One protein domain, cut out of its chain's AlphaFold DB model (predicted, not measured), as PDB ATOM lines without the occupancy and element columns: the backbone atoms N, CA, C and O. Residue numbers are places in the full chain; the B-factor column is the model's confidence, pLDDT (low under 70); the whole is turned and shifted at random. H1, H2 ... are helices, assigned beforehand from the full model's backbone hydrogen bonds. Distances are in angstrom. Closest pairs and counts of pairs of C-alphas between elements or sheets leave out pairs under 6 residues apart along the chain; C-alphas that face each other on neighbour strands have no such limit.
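Overview. This is residues 430 to 472 of the 707 residues of an uncharacterized protein of Pristionchus pacificus (UniProt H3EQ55). Two helices, H1 and the shorter H2, lie side by side and run opposite ways, and the long link between them, residues 443 to 463, makes a wide loop along one side of the pair. H2 packs on residues 431 to 436 of H1, and within the loop residues 453 to 454 pair with residues 460 to 461 as short antiparallel strands do. The printed part has 43 residues, with H1 then H2 and no named strand; the class is all helix, though under half of the residues, 21 of 43, are in named elements. The whole is compact, with a radius of gyration of the C-alphas of 9.5 A and spans of 28 by 19 by 14 A.

Arrangement. Start at H1, residues 431 to 442, and look on to H2, residues 464 to 472. H1 touches H2 with residues 431 to 436 alone, and the closest C-alphas, those of Thr 432 and His 468, are 5.5 A apart. The two stand at a shallow tilt of 28 degrees, run opposite ways and form a helical hairpin. In H1 and H2, every O i to N i+4 pair is within hydrogen-bond range.

Along the chain. Find C-alpha 431 at (42.203, 15.284, -35.517); from there H1 runs 15.8 A to C-alpha 442 at (28.420, 9.782, -30.041). Pick up H2 at Lys 464; it runs 12.3 A to C-alpha 472 at (47.475, 13.612, -45.022).

Size, cuts and confidence. The two C-alphas farthest apart, those of Asn 443 and Cys 457, are 28.1 A from each other. The link from H1 to H2 is long, with 21 residues. The printed part has no cut. Its mean pLDDT is 89.4, and no printed residue is under 70.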
ATOM      1  N   THR A 430      44.848  12.227 -32.758       86.94
ATOM      2  CA  THR A 430      44.817  12.855 -34.086       86.94
ATOM      3  C   THR A 430      43.469  13.519 -34.341       86.94
ATOM      4  O   THR A 430      42.449  13.061 -33.831       86.94
ATOM      5  N   MET A 431      43.438  14.566 -35.174       85.12
ATOM      6  CA  MET A 431      42.203  15.284 -35.517       85.12
ATOM      7  C   MET A 431      41.203  14.321 -36.151       85.12
ATOM      8  O   MET A 431      40.035  14.281 -35.784       85.12
ATOM      9  N   THR A 432      41.678  13.475 -37.067       91.50
ATOM     10  CA  THR A 432      40.855  12.433 -37.684       91.50
ATOM     11  C   THR A 432      40.377  11.404 -36.662       91.50
ATOM     12  O   THR A 432      39.232  10.959 -36.754       91.50
ATOM     13  N   GLY A 433      41.214  11.039 -35.687       93.12
ATOM     14  CA  GLY A 433      40.838  10.162 -34.581       93.12
ATOM     15  C   GLY A 433      39.715  10.761 -33.737       93.12
ATOM     16  O   GLY A 433      38.740  10.070 -33.460       93.12
ATOM     17  N   TYR A 434      39.806  12.053 -33.416       92.44
ATOM     18  CA  TYR A 434      38.796  12.774 -32.643       92.44
ATOM     19  C   TYR A 434      37.459  12.846 -33.390       92.44
ATOM     20  O   TYR A 434      36.428  12.442 -32.860       92.44
ATOM     21  N   VAL A 435      37.474  13.240 -34.669       94.38
ATOM     22  CA  VAL A 435      36.247  13.272 -35.485       94.38
ATOM     23  C   VAL A 435      35.653  11.877 -35.675       94.38
ATOM     24  O   VAL A 435      34.440  11.705 -35.643       94.38
ATOM     25  N   THR A 436      36.488  10.850 -35.843       92.62
ATOM     26  CA  THR A 436      36.005   9.467 -35.979       92.62
ATOM     27  C   THR A 436      35.405   8.946 -34.675       92.62
ATOM     28  O   THR A 436      34.423   8.210 -34.725       92.62
ATOM     29  N   HIS A 437      35.959   9.336 -33.523       93.75
ATOM     30  CA  HIS A 437      35.394   9.030 -32.213       93.75
ATOM     31  C   HIS A 437      34.019   9.687 -32.036       93.75
ATOM     32  O   HIS A 437      33.072   8.978 -31.712       93.75
ATOM     33  N   LEU A 438      33.881  10.986 -32.335       93.12
ATOM     34  CA  LEU A 438      32.591  11.692 -32.285       93.12
ATOM     35  C   LEU A 438      31.519  11.001 -33.134       93.12
ATOM     36  O   LEU A 438      30.433  10.706 -32.643       93.12
ATOM     37  N   VAL A 439      31.856  10.644 -34.374       92.50
ATOM     38  CA  VAL A 439      30.909   9.969 -35.271       92.50
ATOM     39  C   VAL A 439      30.554   8.566 -34.767       92.50
ATOM     40  O   VAL A 439      29.392   8.186 -34.792       92.50
ATOM     41  N   ARG A 440      31.533   7.771 -34.313       90.75
ATOM     42  CA  ARG A 440      31.301   6.356 -33.966       90.75
ATOM     43  C   ARG A 440      30.719   6.132 -32.576       90.75
ATOM     44  O   ARG A 440      29.965   5.184 -32.403       90.75
ATOM     45  N   LYS A 441      31.138   6.918 -31.586       95.56
ATOM     46  CA  LYS A 441      30.745   6.729 -30.182       95.56
ATOM     47  C   LYS A 441      29.561   7.610 -29.797       95.56
ATOM     48  O   LYS A 441      28.767   7.186 -28.972       95.56
ATOM     49  N   HIS A 442      29.426   8.781 -30.421       90.94
ATOM     50  CA  HIS A 442      28.420   9.782 -30.041       90.94
ATOM     51  C   HIS A 442      27.401  10.078 -31.146       90.94
ATOM     52  O   HIS A 442      26.512  10.895 -30.941       90.94
ATOM     53  N   ASN A 443      27.518   9.438 -32.318       93.19
ATOM     54  CA  ASN A 443      26.654   9.671 -33.481       93.19
ATOM     55  C   ASN A 443      26.463  11.173 -33.805       93.19
ATOM     56  O   ASN A 443      25.383  11.619 -34.196       93.19
ATOM     57  N   THR A 444      27.523  11.966 -33.608       94.75
ATOM     58  CA  THR A 444      27.519  13.420 -33.811       94.75
ATOM     59  C   THR A 444      28.706  13.881 -34.659       94.75
ATOM     60  O   THR A 444      29.611  13.106 -34.989       94.75
ATOM     61  N   SER A 445      28.699  15.152 -35.060       94.06
ATOM     62  CA  SER A 445      29.748  15.780 -35.864       94.06
ATOM     63  C   SER A 445      30.193  17.103 -35.249       94.06
ATOM     64  O   SER A 445      29.440  17.725 -34.511       94.06
ATOM     65  N   LEU A 446      31.403  17.554 -35.589       91.75
ATOM     66  CA  LEU A 446      31.945  18.834 -35.117       91.75
ATOM     67  C   LEU A 446      30.986  20.007 -35.377       91.75
ATOM     68  O   LEU A 446      30.679  20.747 -34.454       91.75
ATOM     69  N   LEU A 447      30.454  20.113 -36.600       87.75
ATOM     70  CA  LEU A 447      29.487  21.145 -36.988       87.75
ATOM     71  C   LEU A 447      28.176  21.059 -36.202       87.75
ATOM     72  O   LEU A 447      27.662  22.085 -35.778       87.75
ATOM     73  N   LYS A 448      27.660  19.843 -35.981       88.19
ATOM     74  CA  LYS A 448      26.420  19.631 -35.216       88.19
ATOM     75  C   LYS A 448      26.562  20.088 -33.760       88.19
ATOM     76  O   LYS A 448      25.602  20.579 -33.186       88.19
ATOM     77  N   GLU A 449      27.762  19.959 -33.203       91.44
ATOM     78  CA  GLU A 449      28.093  20.394 -31.844       91.44
ATOM     79  C   GLU A 449      28.649  21.832 -31.782       91.44
ATOM     80  O   GLU A 449      29.052  22.289 -30.717       91.44
ATOM     81  N   GLY A 450      28.724  22.552 -32.909       88.94
ATOM     82  CA  GLY A 450      29.253  23.921 -32.956       88.94
ATOM     83  C   GLY A 450      30.769  24.046 -32.733       88.94
ATOM     84  O   GLY A 450      31.260  25.136 -32.450       88.94
ATOM     85  N   TYR A 451      31.533  22.958 -32.875       89.81
ATOM     86  CA  TYR A 451      32.989  22.944 -32.705       89.81
ATOM     87  C   TYR A 451      33.741  22.878 -34.042       89.81
ATOM     88  O   TYR A 451      33.243  22.389 -35.055       89.81
ATOM     89  N   TYR A 452      35.008  23.293 -34.032       92.75
ATOM     90  CA  TYR A 452      35.966  23.055 -35.112       92.75
ATOM     91  C   TYR A 452      37.334  22.677 -34.538       92.75
ATOM     92  O   TYR A 452      37.660  23.001 -33.398       92.75
ATOM     93  N   LEU A 453      38.150  21.968 -35.322       91.69
ATOM     94  CA  LEU A 453      39.504  21.579 -34.920       91.69
ATOM     95  C   LEU A 453      40.538  22.455 -35.623       91.69
ATOM     96  O   LEU A 453      40.500  22.580 -36.844       91.69
ATOM     97  N   LEU A 454      41.491  23.014 -34.877       89.31
ATOM     98  CA  LEU A 454      42.603  23.789 -35.428       89.31
ATOM     99  C   LEU A 454      43.885  22.947 -35.422       89.31
ATOM    100  O   LEU A 454      44.344  22.501 -34.372       89.31
ATOM    101  N   CYS A 455      44.473  22.725 -36.596       89.94
ATOM    102  CA  CYS A 455      45.777  22.076 -36.705       89.94
ATOM    103  C   CYS A 455      46.902  23.045 -36.311       89.94
ATOM    104  O   CYS A 455      46.782  24.254 -36.495       89.94
ATOM    105  N   GLY A 456      48.047  22.525 -35.855       72.88
ATOM    106  CA  GLY A 456      49.225  23.338 -35.522       72.88
ATOM    107  C   GLY A 456      49.791  24.160 -36.691       72.88
ATOM    108  O   GLY A 456      50.550  25.093 -36.459       72.88
ATOM    109  N   CYS A 457      49.412  23.855 -37.935       82.75
ATOM    110  CA  CYS A 457      49.731  24.669 -39.111       82.75
ATOM    111  C   CYS A 457      48.672  25.751 -39.427       82.75
ATOM    112  O   CYS A 457      48.722  26.347 -40.499       82.75
ATOM    113  N   GLY A 458      47.679  25.957 -38.556       81.31
ATOM    114  CA  GLY A 458      46.625  26.966 -38.703       81.31
ATOM    115  C   GLY A 458      45.412  26.546 -39.541       81.31
ATOM    116  O   GLY A 458      44.490  27.335 -39.704       81.31
ATOM    117  N   THR A 459      45.366  25.323 -40.080       85.62
ATOM    118  CA  THR A 459      44.206  24.864 -40.863       85.62
ATOM    119  C   THR A 459      43.046  24.452 -39.961       85.62
ATOM    120  O   THR A 459      43.233  23.684 -39.016       85.62
ATOM    121  N   ILE A 460      41.845  24.923 -40.299       92.31
ATOM    122  CA  ILE A 460      40.598  24.602 -39.602       92.31
ATOM    123  C   ILE A 460      39.943  23.380 -40.259       92.31
ATOM    124  O   ILE A 460      39.720  23.340 -41.468       92.31
ATOM    125  N   GLY A 461      39.638  22.365 -39.459       92.00
ATOM    126  CA  GLY A 461      38.882  21.187 -39.851       92.00
ATOM    127  C   GLY A 461      37.484  21.211 -39.240       92.00
ATOM    128  O   GLY A 461      37.337  21.054 -38.029       92.00
ATOM    129  N   THR A 462      36.463  21.369 -40.079       88.56
ATOM    130  CA  THR A 462      35.044  21.410 -39.671       88.56
ATOM    131  C   THR A 462      34.321  20.079 -39.877       88.56
ATOM    132  O   THR A 462      33.298  19.811 -39.256       88.56
ATOM    133  N   CYS A 463      34.858  19.194 -40.721       89.44
ATOM    134  CA  CYS A 463      34.271  17.884 -40.987       89.44
ATOM    135  C   CYS A 463      35.338  16.789 -41.109       89.44
ATOM    136  O   CYS A 463      36.540  17.054 -41.235       89.44
ATOM    137  N   LYS A 464      34.893  15.525 -41.097       89.31
ATOM    138  CA  LYS A 464      35.769  14.346 -41.184       89.31
ATOM    139  C   LYS A 464      36.653  14.372 -42.428       89.31
ATOM    140  O   LYS A 464      37.840  14.072 -42.329       89.31
ATOM    141  N   ASN A 465      36.094  14.761 -43.572       88.19
ATOM    142  CA  ASN A 465      36.804  14.770 -44.848       88.19
ATOM    143  C   ASN A 465      37.892  15.846 -44.882       88.19
ATOM    144  O   ASN A 465      39.015  15.546 -45.281       88.19
ATOM    145  N   LEU A 466      37.600  17.050 -44.381       83.81
ATOM    146  CA  LEU A 466      38.582  18.130 -44.245       83.81
ATOM    147  C   LEU A 466      39.701  17.742 -43.280       83.81
ATOM    148  O   LEU A 466      40.871  17.828 -43.640       83.81
ATOM    149  N   CYS A 467      39.360  17.216 -42.100       89.19
ATOM    150  CA  CYS A 467      40.354  16.750 -41.132       89.19
ATOM    151  C   CYS A 467      41.214  15.614 -41.699       89.19
ATOM    152  O   CYS A 467      42.415  15.570 -41.455       89.19
ATOM    153  N   HIS A 468      40.619  14.690 -42.458       87.81
ATOM    154  CA  HIS A 468      41.332  13.569 -43.061       87.81
ATOM    155  C   HIS A 468      42.243  14.014 -44.210       87.81
ATOM    156  O   HIS A 468      43.411  13.632 -44.237       87.81
ATOM    157  N   LYS A 469      41.745  14.857 -45.122       86.81
ATOM    158  CA  LYS A 469      42.534  15.456 -46.206       86.81
ATOM    159  C   LYS A 469      43.706  16.246 -45.632       86.81
ATOM    160  O   LYS A 469      44.849  16.004 -45.999       86.81
ATOM    161  N   HIS A 470      43.429  17.086 -44.642       89.75
ATOM    162  CA  HIS A 470      44.445  17.890 -43.993       89.75
ATOM    163  C   HIS A 470      45.479  17.047 -43.235       89.75
ATOM    164  O   HIS A 470      46.670  17.273 -43.394       89.75
ATOM    165  N   SER A 471      45.060  16.014 -42.494       84.38
ATOM    166  CA  SER A 471      45.990  15.110 -41.792       84.38
ATOM    167  C   SER A 471      46.952  14.363 -42.724       84.38
ATOM    168  O   SER A 471      48.020  13.943 -42.292       84.38
ATOM    169  N   LYS A 472      46.587  14.191 -44.004       82.50
ATOM    170  CA  LYS A 472      47.475  13.612 -45.022       82.50
ATOM    171  C   LYS A 472      48.498  14.623 -45.536       82.50
ATOM    172  O   LYS A 472      49.593  14.227 -45.924       82.50
TER     173      LYS A 472